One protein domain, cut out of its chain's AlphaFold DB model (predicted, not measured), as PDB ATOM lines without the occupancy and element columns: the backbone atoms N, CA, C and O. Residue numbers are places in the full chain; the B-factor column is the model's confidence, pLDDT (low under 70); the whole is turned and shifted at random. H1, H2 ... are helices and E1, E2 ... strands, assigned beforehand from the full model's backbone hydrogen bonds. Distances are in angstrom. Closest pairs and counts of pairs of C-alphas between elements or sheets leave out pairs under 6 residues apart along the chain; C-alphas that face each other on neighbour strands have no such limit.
ATOM      1  N   LYS A 210      38.255  -8.443 -27.084       44.50
ATOM      2  CA  LYS A 210      39.113  -8.869 -25.954       44.50
ATOM      3  C   LYS A 210      40.465  -9.438 -26.383       44.50
ATOM      4  O   LYS A 210      40.888 -10.494 -25.920       44.50
ATOM      5  N   ALA A 211      41.188  -8.705 -27.220       49.12
ATOM      6  CA  ALA A 211      42.615  -8.941 -27.403       49.12
ATOM      7  C   ALA A 211      43.344  -7.619 -27.664       49.12
ATOM      8  O   ALA A 211      43.520  -7.211 -28.808       49.12
ATOM      9  N   GLY A 212      43.794  -6.954 -26.595       60.22
ATOM     10  CA  GLY A 212      44.886  -5.991 -26.724       60.22
ATOM     11  C   GLY A 212      44.960  -4.898 -25.671       60.22
ATOM     12  O   GLY A 212      46.076  -4.555 -25.302       60.22
ATOM     13  N   VAL A 213      43.836  -4.347 -25.198       70.81
ATOM     14  CA  VAL A 213      43.847  -3.063 -24.471       70.81
ATOM     15  C   VAL A 213      43.344  -3.178 -23.043       70.81
ATOM     16  O   VAL A 213      42.321  -3.811 -22.805       70.81
ATOM     17  N   SER A 214      44.056  -2.530 -22.119       80.38
ATOM     18  CA  SER A 214      43.621  -2.313 -20.751       80.38
ATOM     19  C   SER A 214      43.873  -0.887 -20.244       80.38
ATOM     20  O   SER A 214      44.879  -0.266 -20.591       80.38
ATOM     21  N   LEU A 215      43.007  -0.392 -19.364       84.62
ATOM     22  CA  LEU A 215      43.126   0.832 -18.584       84.62
ATOM     23  C   LEU A 215      43.028   0.487 -17.094       84.62
ATOM     24  O   LEU A 215      41.994   0.041 -16.615       84.62
ATOM     25  N   ALA A 216      44.104   0.724 -16.350       85.19
ATOM     26  CA  ALA A 216      44.171   0.452 -14.918       85.19
ATOM     27  C   ALA A 216      44.476   1.722 -14.119       85.19
ATOM     28  O   ALA A 216      45.212   2.595 -14.580       85.19
ATOM     29  N   LEU A 217      43.942   1.786 -12.900       86.69
ATOM     30  CA  LEU A 217      44.246   2.807 -11.901       86.69
ATOM     31  C   LEU A 217      45.157   2.205 -10.820       86.69
ATOM     32  O   LEU A 217      44.856   1.137 -10.280       86.69
ATOM     33  N   GLU A 218      46.271   2.870 -10.525       84.50
ATOM     34  CA  GLU A 218      47.249   2.470  -9.508       84.50
ATOM     35  C   GLU A 218      47.392   3.603  -8.459       84.50
ATOM     36  O   GLU A 218      47.781   4.706  -8.842       84.50
ATOM     37  N   PRO A 219      47.107   3.373  -7.157       85.12
ATOM     38  CA  PRO A 219      46.601   2.133  -6.563       85.12
ATOM     39  C   PRO A 219      45.165   1.805  -7.001       85.12
ATOM     40  O   PRO A 219      44.377   2.678  -7.368       85.12
ATOM     41  N   ARG A 220      44.821   0.511  -6.963       72.56
ATOM     42  CA  ARG A 220      43.460   0.056  -7.275       72.56
ATOM     43  C   ARG A 220      42.496   0.672  -6.260       72.56
ATOM     44  O   ARG A 220      42.780   0.621  -5.070       72.56
ATOM     45  N   GLN A 221      41.369   1.200  -6.743       74.75
ATOM     46  CA  GLN A 221      40.363   1.935  -5.953       74.75
ATOM     47  C   GLN A 221      40.787   3.334  -5.471       74.75
ATOM     48  O   GLN A 221      40.171   3.863  -4.548       74.75
ATOM     49  N   ALA A 222      41.803   3.957  -6.078       79.88
ATOM     50  CA  ALA A 222      42.086   5.360  -5.791       79.88
ATOM     51  C   ALA A 222      40.888   6.267  -6.130       79.88
ATOM     52  O   ALA A 222      40.150   6.011  -7.087       79.88
ATOM     53  N   THR A 223      40.699   7.333  -5.352       83.31
ATOM     54  CA  THR A 223      39.626   8.307  -5.590       83.31
ATOM     55  C   THR A 223      39.985   9.264  -6.726       83.31
ATOM     56  O   THR A 223      41.140   9.361  -7.154       83.31
ATOM     57  N   LEU A 224      38.990  10.010  -7.214       85.69
ATOM     58  CA  LEU A 224      39.213  11.041  -8.225       85.69
ATOM     59  C   LEU A 224      40.180  12.115  -7.712       85.69
ATOM     60  O   LEU A 224      41.071  12.534  -8.439       85.69
ATOM     61  N   GLU A 225      40.044  12.527  -6.453       82.88
ATOM     62  CA  GLU A 225      40.906  13.532  -5.825       82.88
ATOM     63  C   GLU A 225      42.358  13.060  -5.775       82.88
ATOM     64  O   GLU A 225      43.261  13.842  -6.050       82.88
ATOM     65  N   GLN A 226      42.593  11.774  -5.497       82.62
ATOM     66  CA  GLN A 226      43.937  11.197  -5.522       82.62
ATOM     67  C   GLN A 226      44.541  11.230  -6.932       82.62
ATOM     68  O   GLN A 226      45.718  11.545  -7.084       82.62
ATOM     69  N   LEU A 227      43.749  10.980  -7.981       87.25
ATOM     70  CA  LEU A 227      44.209  11.135  -9.368       87.25
ATOM     71  C   LEU A 227      44.516  12.604  -9.707       87.25
ATOM     72  O   LEU A 227      45.547  12.901 -10.313       87.25
ATOM     73  N   LEU A 228      43.645  13.531  -9.302       85.19
ATOM     74  CA  LEU A 228      43.805  14.963  -9.574       85.19
ATOM     75  C   LEU A 228      45.006  15.572  -8.834       85.19
ATOM     76  O   LEU A 228      45.690  16.423  -9.398       85.19
ATOM     77  N   ASN A 229      45.291  15.106  -7.618       81.50
ATOM     78  CA  ASN A 229      46.429  15.547  -6.806       81.50
ATOM     79  C   ASN A 229      47.760  14.885  -7.206       81.50
ATOM     80  O   ASN A 229      48.813  15.301  -6.731       81.50
ATOM     81  N   GLY A 230      47.728  13.871  -8.080       81.75
ATOM     82  CA  GLY A 230      48.914  13.123  -8.510       81.75
ATOM     83  C   GLY A 230      49.322  11.968  -7.588       81.75
ATOM     84  O   GLY A 230      50.364  11.353  -7.815       81.75
ATOM     85  N   ASP A 231      48.496  11.630  -6.593       83.19
ATOM     86  CA  ASP A 231      48.687  10.492  -5.682       83.19
ATOM     87  C   ASP A 231      48.296   9.142  -6.322       83.19
ATOM     88  O   ASP A 231      48.632   8.078  -5.800       83.19
ATOM     89  N   ALA A 232      47.594   9.171  -7.462       86.00
ATOM     90  CA  ALA A 232      47.223   8.001  -8.254       86.00
ATOM     91  C   ALA A 232      47.587   8.168  -9.736       86.00
ATOM     92  O   ALA A 232      47.660   9.281 -10.257       86.00
ATOM     93  N   GLN A 233      47.810   7.049 -10.428       88.44
ATOM     94  CA  GLN A 233      48.233   7.025 -11.828       88.44
ATOM     95  C   GLN A 233      47.333   6.145 -12.691       88.44
ATOM     96  O   GLN A 233      46.976   5.026 -12.318       88.44
ATOM     97  N   LEU A 234      47.024   6.636 -13.891       88.69
ATOM     98  CA  LEU A 234      46.376   5.868 -14.948       88.69
ATOM     99  C   LEU A 234      47.414   5.163 -15.814       88.69
ATOM    100  O   LEU A 234      48.420   5.744 -16.232       88.69
ATOM    101  N   ARG A 235      47.132   3.904 -16.137       85.31
ATOM    102  CA  ARG A 235      48.008   3.057 -16.932       85.31
ATOM    103  C   ARG A 235      47.254   2.435 -18.089       85.31
ATOM    104  O   ARG A 235      46.300   1.692 -17.895       85.31
ATOM    105  N   ILE A 236      47.757   2.697 -19.287       86.19
ATOM    106  CA  ILE A 236      47.278   2.076 -20.513       86.19
ATOM    107  C   ILE A 236      48.217   0.930 -20.878       86.19
ATOM    108  O   ILE A 236      49.422   1.140 -21.035       86.19
ATOM    109  N   SER A 237      47.667  -0.268 -21.044       81.44
ATOM    110  CA  SER A 237      48.328  -1.382 -21.718       81.44
ATOM    111  C   SER A 237      47.654  -1.574 -23.064       81.44
ATOM    112  O   SER A 237      46.439  -1.660 -23.129       81.44
ATOM    113  N   ALA A 238      48.411  -1.591 -24.150       79.50
ATOM    114  CA  ALA A 238      47.890  -1.799 -25.496       79.50
ATOM    115  C   ALA A 238      49.028  -2.293 -26.399       79.50
ATOM    116  O   ALA A 238      50.195  -2.042 -26.069       79.50
ATOM    117  N   PRO A 239      48.745  -2.962 -27.533       77.75
ATOM    118  CA  PRO A 239      49.790  -3.376 -28.464       77.75
ATOM    119  C   PRO A 239      50.567  -2.153 -28.951       77.75
ATOM    120  O   PRO A 239      49.969  -1.097 -29.151       77.75
ATOM    121  N   SER A 240      51.883  -2.278 -29.129       79.12
ATOM    122  CA  SER A 240      52.754  -1.167 -29.535       79.12
ATOM    123  C   SER A 240      52.345  -0.550 -30.877       79.12
ATOM    124  O   SER A 240      51.836  -1.246 -31.756       79.12
ATOM    125  N   ALA A 241      52.625   0.745 -31.048       80.44
ATOM    126  CA  ALA A 241      52.359   1.520 -32.262       80.44
ATOM    127  C   ALA A 241      50.874   1.575 -32.671       80.44
ATOM    128  O   ALA A 241      50.539   1.639 -33.855       80.44
ATOM    129  N   ARG A 242      49.967   1.573 -31.688       81.25
ATOM    130  CA  ARG A 242      48.523   1.740 -31.892       81.25
ATOM    131  C   ARG A 242      48.036   3.050 -31.288       81.25
ATOM    132  O   ARG A 242      48.537   3.486 -30.255       81.25
ATOM    133  N   ASN A 243      47.058   3.671 -31.943       83.75
ATOM    134  CA  ASN A 243      46.429   4.898 -31.466       83.75
ATOM    135  C   ASN A 243      45.234   4.550 -30.588       83.75
ATOM    136  O   ASN A 243      44.213   4.104 -31.093       83.75
ATOM    137  N   VAL A 244      45.355   4.785 -29.289       86.00
ATOM    138  CA  VAL A 244      44.242   4.636 -28.350       86.00
ATOM    139  C   VAL A 244      43.563   5.982 -28.136       86.00
ATOM    140  O   VAL A 244      44.231   7.003 -27.957       86.00
ATOM    141  N   LYS A 245      42.233   5.999 -28.152       88.56
ATOM    142  CA  LYS A 245      41.427   7.163 -27.783       88.56
ATOM    143  C   LYS A 245      41.083   7.068 -26.300       88.56
ATOM    144  O   LYS A 245      40.679   6.004 -25.843       88.56
ATOM    145  N   LEU A 246      41.243   8.157 -25.557       89.62
ATOM    146  CA  LEU A 246      40.797   8.257 -24.168       89.62
ATOM    147  C   LEU A 246      39.700   9.314 -24.078       89.62
ATOM    148  O   LEU A 246      39.940  10.477 -24.415       89.62
ATOM    149  N   ASP A 247      38.535   8.904 -23.596       89.69
ATOM    150  CA  ASP A 247      37.370   9.758 -23.386       89.69
ATOM    151  C   ASP A 247      37.010   9.809 -21.894       89.69
ATOM    152  O   ASP A 247      37.205   8.840 -21.161       89.69
ATOM    153  N   ALA A 248      36.476  10.944 -21.447       90.44
ATOM    154  CA  ALA A 248      35.866  11.124 -20.136       90.44
ATOM    155  C   ALA A 248      34.359  11.310 -20.302       90.44
ATOM    156  O   ALA A 248      33.914  12.194 -21.030       90.44
ATOM    157  N   ARG A 249      33.566  10.492 -19.615       90.00
ATOM    158  CA  ARG A 249      32.102  10.545 -19.633       90.00
ATOM    159  C   ARG A 249      31.597  10.980 -18.270       90.00
ATOM    160  O   ARG A 249      31.969  10.399 -17.254       90.00
ATOM    161  N   PHE A 250      30.732  11.985 -18.258       83.31
ATOM    162  CA  PHE A 250      30.220  12.606 -17.042       83.31
ATOM    163  C   PHE A 250      28.737  12.287 -16.883       83.31
ATOM    164  O   PHE A 250      27.930  12.513 -17.794       83.31
ATOM    165  N   TYR A 251      28.386  11.773 -15.709       75.88
ATOM    166  CA  TYR A 251      27.038  11.336 -15.372       75.88
ATOM    167  C   TYR A 251      26.483  12.137 -14.191       75.88
ATOM    168  O   TYR A 251      27.204  12.460 -13.241       75.88
ATOM    169  N   GLY A 252      25.196  12.473 -14.260       63.78
ATOM    170  CA  GLY A 252      24.455  13.111 -13.171       63.78
ATOM    171  C   GLY A 252      24.072  12.118 -12.070       63.78
ATOM    172  O   GLY A 252      24.256  10.911 -12.220       63.78
ATOM    173  N   ALA A 253      23.508  12.621 -10.967       62.47
ATOM    174  CA  ALA A 253      23.047  11.783  -9.852       62.47
ATOM    175  C   ALA A 253      21.910  10.818 -10.247       62.47
ATOM    176  O   ALA A 253      21.742   9.771  -9.636       62.47
ATOM    177  N   ASN A 254      21.170  11.144 -11.306       56.41
ATOM    178  CA  ASN A 254      20.133  10.304 -11.904       56.41
ATOM    179  C   ASN A 254      20.680   9.227 -12.867       56.41
ATOM    180  O   ASN A 254      19.906   8.647 -13.621       56.41
ATOM    181  N   GLY A 255      22.002   9.033 -12.945       58.50
ATOM    182  CA  GLY A 255      22.637   8.056 -13.836       58.50
ATOM    183  C   GLY A 255      22.725   8.475 -15.310       58.50
ATOM    184  O   GLY A 255      23.393   7.803 -16.098       58.50
ATOM    185  N   THR A 256      22.124   9.604 -15.704       65.62
ATOM    186  CA  THR A 256      22.145  10.069 -17.101       65.62
ATOM    187  C   THR A 256      23.491  10.681 -17.477       65.62
ATOM    188  O   THR A 256      24.067  11.478 -16.730       65.62
ATOM    189  N   ARG A 257      24.002  10.326 -18.661       79.12
ATOM    190  CA  ARG A 257      25.208  10.940 -19.228       79.12
ATOM    191  C   ARG A 257      24.853  12.307 -19.802       79.12
ATOM    192  O   ARG A 257      24.078  12.377 -20.752       79.12
ATOM    193  N   PHE A 258      25.443  13.371 -19.265       76.12
ATOM    194  CA  PHE A 258      25.177  14.738 -19.728       76.12
ATOM    195  C   PHE A 258      26.339  15.352 -20.515       76.12
ATOM    196  O   PHE A 258      26.141  16.370 -21.174       76.12
ATOM    197  N   HIS A 259      27.541  14.772 -20.446       84.88
ATOM    198  CA  HIS A 259      28.709  15.274 -21.169       84.88
ATOM    199  C   HIS A 259      29.722  14.157 -21.475       84.88
ATOM    200  O   HIS A 259      29.834  13.182 -20.727       84.88
ATOM    201  N   GLU A 260      30.452  14.301 -22.580       88.75
ATOM    202  CA  GLU A 260      31.548  13.423 -23.002       88.75
ATOM    203  C   GLU A 260      32.656  14.285 -23.614       88.75
ATOM    204  O   GLU A 260      32.387  15.081 -24.509       88.75
ATOM    205  N   GLU A 261      33.884  14.109 -23.132       89.75
ATOM    206  CA  GLU A 261      35.047  14.895 -23.537       89.75
ATOM    207  C   GLU A 261      36.180  13.978 -23.999       89.75
ATOM    208  O   GLU A 261      36.578  13.048 -23.294       89.75
ATOM    209  N   THR A 262      36.764  14.268 -25.164       90.06
ATOM    210  CA  THR A 262      37.935  13.524 -25.641       90.06
ATOM    211  C   THR A 262      39.217  14.076 -25.020       90.06
ATOM    212  O   THR A 262      39.775  15.101 -25.431       90.06
ATOM    213  N   LEU A 263      39.757  13.327 -24.057       88.50
ATOM    214  CA  LEU A 263      40.998  13.672 -23.372       88.50
ATOM    215  C   LEU A 263      42.204  13.573 -24.311       88.50
ATOM    216  O   LEU A 263      43.130  14.379 -24.221       88.50
ATOM    217  N   GLY A 264      42.182  12.672 -25.288       86.75
ATOM    218  CA  GLY A 264      43.179  12.678 -26.354       86.75
ATOM    219  C   GLY A 264      43.276  11.375 -27.124       86.75
ATOM    220  O   GLY A 264      42.539  10.420 -26.883       86.75
ATOM    221  N   ARG A 265      44.224  11.355 -28.063       88.31
ATOM    222  CA  ARG A 265      44.658  10.153 -28.774       88.31
ATOM    223  C   ARG A 265      46.139   9.944 -28.499       88.31
ATOM    224  O   ARG A 265      46.920  10.879 -28.659       88.31
ATOM    225  N   TYR A 266      46.510   8.742 -28.086       86.50
ATOM    226  CA  TYR A 266      47.868   8.430 -27.658       86.50
ATOM    227  C   TYR A 266      48.421   7.254 -28.454       86.50
ATOM    228  O   TYR A 266      47.746   6.241 -28.616       86.50
ATOM    229  N   LEU A 267      49.661   7.384 -28.924       85.44
ATOM    230  CA  LEU A 267      50.393   6.282 -29.538       85.44
ATOM    231  C   LEU A 267      51.040   5.433 -28.440       85.44
ATOM    232  O   LEU A 267      51.705   5.960 -27.548       85.44
ATOM    233  N   THR A 268      50.842   4.124 -28.490       81.88
ATOM    234  CA  THR A 268      51.318   3.183 -27.469       81.88
ATOM    235  C   THR A 268      52.767   2.738 -27.726       81.88
ATOM    236  O   THR A 268      53.148   2.540 -28.885       81.88
ATOM    237  N   PRO A 269      53.591   2.522 -26.678       79.44
ATOM    238  CA  PRO A 269      53.288   2.649 -25.246       79.44
ATOM    239  C   PRO A 269      53.279   4.107 -24.754       79.44
ATOM    240  O   PRO A 269      54.117   4.917 -25.140       79.44
ATOM    241  N   VAL A 270      52.349   4.431 -23.850       78.44
ATOM    242  CA  VAL A 270      52.190   5.785 -23.289       78.44
ATOM    243  C   VAL A 270      52.981   5.911 -21.984       78.44
ATOM    244  O   VAL A 270      52.889   5.051 -21.108       78.44
ATOM    245  N   ALA A 271      53.758   6.987 -21.829       73.62
ATOM    246  CA  ALA A 271      54.487   7.258 -20.589       73.62
ATOM    247  C   ALA A 271      53.519   7.547 -19.419       73.62
ATOM    248  O   ALA A 271      52.663   8.424 -19.524       73.62
ATOM    249  N   ARG A 272      53.692   6.831 -18.295       65.62
ATOM    250  CA  ARG A 272      52.783   6.820 -17.125       65.62
ATOM    251  C   ARG A 272      52.526   8.198 -16.505       65.62
ATOM    252  O   ARG A 272      51.377   8.613 -16.383       65.62
ATOM    253  N   GLN A 273      53.600   8.908 -16.151       61.00
ATOM    254  CA  GLN A 273      53.529  10.228 -15.505       61.00
ATOM    255  C   GLN A 273      52.833  11.251 -16.410       61.00
ATOM    256  O   GLN A 273      51.903  11.931 -15.993       61.00
ATOM    257  N   LYS A 274      53.178  11.241 -17.703       73.38
ATOM    258  CA  LYS A 274      52.635  12.180 -18.687       73.38
ATOM    259  C   LYS A 274      51.134  11.994 -18.935       73.38
ATOM    260  O   LYS A 274      50.446  12.969 -19.198       73.38
ATOM    261  N   LEU A 275      50.614  10.765 -18.871       83.44
ATOM    262  CA  LEU A 275      49.186  10.513 -19.097       83.44
ATOM    263  C   LEU A 275      48.323  11.083 -17.969       83.44
ATOM    264  O   LEU A 275      47.359  11.790 -18.245       83.44
ATOM    265  N   SER A 276      48.673  10.782 -16.717       84.25
ATOM    266  CA  SER A 276      47.870  11.194 -15.556       84.25
ATOM    267  C   SER A 276      47.865  12.715 -15.411       84.25
ATOM    268  O   SER A 276      46.803  13.303 -15.250       84.25
ATOM    269  N   GLU A 277      49.018  13.365 -15.596       81.81
ATOM    270  CA  GLU A 277      49.129  14.830 -15.612       81.81
ATOM    271  C   GLU A 277      48.263  15.470 -16.708       81.81
ATOM    272  O   GLU A 277      47.554  16.440 -16.445       81.81
ATOM    273  N   LEU A 278      48.267  14.915 -17.928       84.56
ATOM    274  CA  LEU A 278      47.445  15.421 -19.034       84.56
ATOM    275  C   LEU A 278      45.947  15.224 -18.785       84.56
ATOM    276  O   LEU A 278      45.157  16.113 -19.102       84.56
ATOM    277  N   VAL A 279      45.557  14.076 -18.224       87.00
ATOM    278  CA  VAL A 279      44.168  13.794 -17.835       87.00
ATOM    279  C   VAL A 279      43.722  14.775 -16.758       87.00
ATOM    280  O   VAL A 279      42.706  15.438 -16.948       87.00
ATOM    281  N   SER A 280      44.495  14.937 -15.683       86.19
ATOM    282  CA  SER A 280      44.187  15.881 -14.609       86.19
ATOM    283  C   SER A 280      44.095  17.309 -15.143       86.19
ATOM    284  O   SER A 280      43.094  17.983 -14.902       86.19
ATOM    285  N   HIS A 281      45.053  17.749 -15.966       84.56
ATOM    286  CA  HIS A 281      45.027  19.071 -16.600       84.56
ATOM    287  C   HIS A 281      43.783  19.283 -17.476       84.56
ATOM    288  O   HIS A 281      43.185  20.355 -17.462       84.56
ATOM    289  N   LYS A 282      43.370  18.281 -18.259       86.88
ATOM    290  CA  LYS A 282      42.175  18.395 -19.106       86.88
ATOM    291  C   LYS A 282      40.861  18.308 -18.344       86.88
ATOM    292  O   LYS A 282      39.914  18.976 -18.733       86.88
ATOM    293  N   LEU A 283      40.774  17.501 -17.291       85.75
ATOM    294  CA  LEU A 283      39.571  17.443 -16.457       85.75
ATOM    295  C   LEU A 283      39.380  18.742 -15.664       85.75
ATOM    296  O   LEU A 283      38.251  19.169 -15.452       85.75
ATOM    297  N   THR A 284      40.484  19.376 -15.262       82.00
ATOM    298  CA  THR A 284      40.502  20.636 -14.497       82.00
ATOM    299  C   THR A 284      40.567  21.895 -15.359       82.00
ATOM    300  O   THR A 284      40.660  22.995 -14.816       82.00
ATOM    301  N   SER A 285      40.494  21.769 -16.687       80.88
ATOM    302  CA  SER A 285      40.450  22.931 -17.574       80.88
ATOM    303  C   SER A 285      39.157  23.722 -17.382       80.88
ATOM    304  O   SER A 285      38.121  23.160 -17.026       80.88
ATOM    305  N   ASP A 286      39.185  25.016 -17.709       71.56
ATOM    306  CA  ASP A 286      38.009  25.892 -17.599       71.56
ATOM    307  C   ASP A 286      36.781  25.351 -18.355       71.56
ATOM    308  O   ASP A 286      35.653  25.560 -17.924       71.56
ATOM    309  N   SER A 287      36.990  24.610 -19.451       77.56
ATOM    310  CA  SER A 287      35.916  23.978 -20.230       77.56
ATOM    311  C   SER A 287      35.242  22.801 -19.522       77.56
ATOM    312  O   SER A 287      34.071  22.536 -19.769       77.56
ATOM    313  N   ASN A 288      35.972  22.085 -18.664       80.69
ATOM    314  CA  ASN A 288      35.536  20.808 -18.098       80.69
ATOM    315  C   ASN A 288      35.310  20.869 -16.587       80.69
ATOM    316  O   ASN A 288      34.643  19.988 -16.049       80.69
ATOM    317  N   VAL A 289      35.798  21.909 -15.901       79.44
ATOM    318  CA  VAL A 289      35.685  22.049 -14.441       79.44
ATOM    319  C   VAL A 289      34.230  22.036 -13.974       79.44
ATOM    320  O   VAL A 289      33.905  21.416 -12.966       79.44
ATOM    321  N   GLU A 290      33.319  22.639 -14.737       76.31
ATOM    322  CA  GLU A 290      31.891  22.604 -14.429       76.31
ATOM    323  C   GLU A 290      31.339  21.173 -14.501       76.31
ATOM    324  O   GLU A 290      30.610  20.731 -13.611       76.31
ATOM    325  N   HIS A 291      31.692  20.437 -15.559       83.81
ATOM    326  CA  HIS A 291      31.262  19.058 -15.766       83.81
ATOM    327  C   HIS A 291      31.857  18.127 -14.704       83.81
ATOM    328  O   HIS A 291      31.137  17.292 -14.153       83.81
ATOM    329  N   LEU A 292      33.128  18.332 -14.355       82.88
ATOM    330  CA  LEU A 292      33.843  17.656 -13.276       82.88
ATOM    331  C   LEU A 292      33.154  17.872 -11.925       82.88
ATOM    332  O   LEU A 292      32.922  16.909 -11.194       82.88
ATOM    333  N   GLU A 293      32.790  19.110 -11.591       76.56
ATOM    334  CA  GLU A 293      32.103  19.455 -10.340       76.56
ATOM    335  C   GLU A 293      30.668  18.906 -10.299       76.56
ATOM    336  O   GLU A 293      30.247  18.331  -9.287       76.56
ATOM    337  N   ARG A 294      29.936  19.013 -11.417       75.44
ATOM    338  CA  ARG A 294      28.547  18.548 -11.557       75.44
ATOM    339  C   ARG A 294      28.418  17.029 -11.534       75.44
ATOM    340  O   ARG A 294      27.409  16.514 -11.055       75.44
ATOM    341  N   ALA A 295      29.389  16.296 -12.063       77.88
ATOM    342  CA  ALA A 295      29.276  14.851 -12.155       77.88
ATOM    343  C   ALA A 295      29.096  14.209 -10.770       77.88
ATOM    344  O   ALA A 295      29.791  14.555  -9.814       77.88
ATOM    345  N   ALA A 296      28.139  13.288 -10.671       72.44
ATOM    346  CA  ALA A 296      28.047  12.328  -9.570       72.44
ATOM    347  C   ALA A 296      28.890  11.080  -9.875       72.44
ATOM    348  O   ALA A 296      29.322  10.376  -8.971       72.44
ATOM    349  N   ARG A 297      29.164  10.831 -11.161       81.94
ATOM    350  CA  ARG A 297      30.055   9.771 -11.612       81.94
ATOM    351  C   ARG A 297      30.819  10.201 -12.855       81.94
ATOM    352  O   ARG A 297      30.243  10.803 -13.762       81.94
ATOM    353  N   ILE A 298      32.102   9.864 -12.905       87.88
ATOM    354  CA  ILE A 298      32.976  10.097 -14.054       87.88
ATOM    355  C   ILE A 298      33.577   8.767 -14.471       87.88
ATOM    356  O   ILE A 298      34.115   8.036 -13.646       87.88
ATOM    357  N   GLU A 299      33.488   8.456 -15.754       88.88
ATOM    358  CA  GLU A 299      34.058   7.250 -16.336       88.88
ATOM    359  C   GLU A 299      35.136   7.648 -17.342       88.88
ATOM    360  O   GLU A 299      34.870   8.387 -18.290       88.88
ATOM    361  N   LEU A 300      36.356   7.169 -17.132       89.38
ATOM    362  CA  LEU A 300      37.440   7.297 -18.095       89.38
ATOM    363  C   LEU A 300      37.467   6.034 -18.939       89.38
ATOM    364  O   LEU A 300      37.732   4.959 -18.408       89.38
ATOM    365  N   THR A 301      37.192   6.154 -20.234       86.75
ATOM    366  CA  THR A 301      37.100   5.020 -21.155       86.75
ATOM    367  C   THR A 301      38.221   5.089 -22.177       86.75
ATOM    368  O   THR A 301      38.360   6.079 -22.898       86.75
ATOM    369  N   ILE A 302      39.007   4.019 -22.275       85.44
ATOM    370  CA  ILE A 302      39.915   3.816 -23.397       85.44
ATOM    371  C   ILE A 302      39.188   3.078 -24.515       85.44
ATOM    372  O   ILE A 302      38.493   2.101 -24.258       85.44
ATOM    373  N   LEU A 303      39.369   3.525 -25.754       81.69
ATOM    374  CA  LEU A 303      38.877   2.860 -26.954       81.69
ATOM    375  C   LEU A 303      40.034   2.630 -27.927       81.69
ATOM    376  O   LEU A 303      40.823   3.540 -28.195       81.69
ATOM    377  N   LEU A 304      40.114   1.425 -28.485       74.50
ATOM    378  CA  LEU A 304      41.007   1.102 -29.595       74.50
ATOM    379  C   LEU A 304      40.200   0.424 -30.698       74.50
ATOM    380  O   LEU A 304      40.137  -0.799 -30.715       74.50
ATOM    381  N   ASP A 305      39.603   1.223 -31.587       67.69
ATOM    382  CA  ASP A 305      38.837   0.804 -32.770       67.69
ATOM    383  C   ASP A 305      38.181  -0.589 -32.622       67.69
ATOM    384  O   ASP A 305      37.253  -0.773 -31.837       67.69
ATOM    385  N   GLU A 306      38.708  -1.580 -33.342       52.03
ATOM    386  CA  GLU A 306      38.198  -2.951 -33.457       52.03
ATOM    387  C   GLU A 306      38.634  -3.886 -32.309       52.03
ATOM    388  O   GLU A 306      38.257  -5.052 -32.274       52.03
ATOM    389  N   TYR A 307      39.472  -3.413 -31.382       57.75
ATOM    390  CA  TYR A 307      40.138  -4.227 -30.354       57.75
ATOM    391  C   TYR A 307      39.534  -4.083 -28.950       57.75
ATOM    392  O   TYR A 307      39.969  -4.786 -28.033       57.75
ATOM    393  N   GLY A 308      38.524  -3.222 -28.788       63.94
ATOM    394  CA  GLY A 308      37.704  -3.110 -27.580       63.94
ATOM    395  C   GLY A 308      37.884  -1.815 -26.785       63.94
ATOM    396  O   GLY A 308      38.603  -0.890 -27.177       63.94
ATOM    397  N   SER A 309      37.192  -1.758 -25.646       74.81
ATOM    398  CA  SER A 309      37.233  -0.642 -24.700       74.81
ATOM    399  C   SER A 309      37.291  -1.132 -23.255       74.81
ATOM    400  O   SER A 309      36.644  -2.123 -22.921       74.81
ATOM    401  N   GLU A 310      37.992  -0.405 -22.390       78.56
ATOM    402  CA  GLU A 310      37.962  -0.603 -20.932       78.56
ATOM    403  C   GLU A 310      37.708   0.741 -20.243       78.56
ATOM    404  O   GLU A 310      37.998   1.795 -20.815       78.56
ATOM    405  N   SER A 311      37.165   0.724 -19.027       81.81
ATOM    406  CA  SER A 311      36.930   1.937 -18.259       81.81
ATOM    407  C   SER A 311      37.315   1.851 -16.787       81.81
ATOM    408  O   SER A 311      37.294   0.794 -16.161       81.81
ATOM    409  N   VAL A 312      37.667   3.016 -16.242       85.19
ATOM    410  CA  VAL A 312      37.848   3.271 -14.812       85.19
ATOM    411  C   VAL A 312      36.770   4.257 -14.378       85.19
ATOM    412  O   VAL A 312      36.606   5.308 -14.998       85.19
ATOM    413  N   THR A 313      36.061   3.927 -13.303       85.56
ATOM    414  CA  THR A 313      34.921   4.705 -12.810       85.56
ATOM    415  C   THR A 313      35.240   5.353 -11.472       85.56
ATOM    416  O   THR A 313      35.760   4.703 -10.569       85.56
ATOM    417  N   PHE A 314      34.868   6.624 -11.342       83.81
ATOM    418  CA  PHE A 314      34.922   7.401 -10.112       83.81
ATOM    419  C   PHE A 314      33.512   7.823  -9.714       83.81
ATOM    420  O   PHE A 314      32.802   8.435 -10.514       83.81
ATOM    421  N   GLU A 315      33.121   7.532  -8.478       77.69
ATOM    422  CA  GLU A 315      31.864   7.991  -7.887       77.69
ATOM    423  C   GLU A 315      32.132   9.158  -6.935       77.69
ATOM    424  O   GLU A 315      33.135   9.174  -6.221       77.69
ATOM    425  N   LYS A 316      31.244  10.153  -6.949       76.12
ATOM    426  CA  LYS A 316      31.307  11.346  -6.105       76.12
ATOM    427  C   LYS A 316      30.031  11.443  -5.280       76.12
ATOM    428  O   LYS A 316      28.932  11.429  -5.830       76.12
TER     429      LYS A 316
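AT A GLANCE: This is residues 210 to 316 of the 581 residues of an uncharacterized protein of Alphaproteobacteria bacterium (UniProt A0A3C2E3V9). A twisted four-stranded sheet, E4 E3 E5 E6, is covered on one face by H2, H3 and the small two-stranded sheet E1 E2, while its other face is bare of named elements. E1 E2 makes a small sandwich with part of the larger sheet, their strands crossed, beside H2, and short H1 packs on H2. The printed part has 107 residues, with three named helices and six named strands in the order E1 H1 E2 E3 E4 H2 H3 E5 E6. Both sheets are antiparallel and the class is mixed, helices and strands. The whole is compact, with a radius of gyration of the C-alphas of 13.2 A and spans of 36 by 28 by 25 A.

IN THESE COORDINATES: E1, residues 214 to 218, begins at C-alpha 214, (43.621, -2.313, -20.751). H1 is residues 224 to 229 and E2 residues 233 to 237. E3, residues 243 to 251, is 26.0 A long, and E4, residues 257 to 267, is 27.6 A long. H2, residues 272 to 283, is 17.0 A long and starts at C-alpha 272, (52.783, 6.820, -17.125). H3 is residues 289 to 294. E5, residues 297 to 304, measures 22.8 A, and E6, residues 308 to 315, measures 23.3 A, ending at C-alpha 315, (31.864, 7.991, -7.887).

HOW THE PARTS SIT: In the sheet E4 E3 E5 E6 the edge strands are E4 and E6. E3 and E4 form a hairpin, with N 248 and O 261 at 2.8 A. E3 and E5 are antiparallel, with N 247 and O 301 at 2.9 A. E5 and E6 form a second hairpin, with N 300 and O 312 at 2.8 A. E4, H2 H3, E5 is a split strand-helix-strand unit, E3 being between its two strands, with a right-handed crossover. H2 and H3 are on the same face, making two layers, helices over one face of a sheet. H2 lies over E4 and E3 at a height over the sheet of 9.8 A; H3 lies over E3 at 9.2 A. E1 and E2 are antiparallel, with N 216 and O 235 at 2.9 A. Their sheet and the larger one form a sandwich, two sheets face to face, 9.6 A centre to centre where they face each other, with strands at 47 degrees. The closest C-alphas of E1 and E6, Leu 215 and Glu 310, are 5.9 A apart; those of E2 and H2, Leu 234 and Ser 276, are 5.6 A apart. H1 and H2 only just touch, with 3 pairs of C-alphas within 8 A, the closest Leu 228 and Ser 280 at 5.1 A. H1 only grazes the larger sheet, with residues 224 to 225. In H1, H2 and H3 every O i to N i+4 pair is within hydrogen-bond range.

THE WHOLE: The two C-alphas farthest apart, those of Ala 241 and Asn 254, are 39.1 A apart. The printed part has no cut, and its links between named elements are tight. Mean pLDDT of the printed part is 79.5; residues 210 to 212, 252 to 256, 272 to 273 and 305 to 308 are under 70.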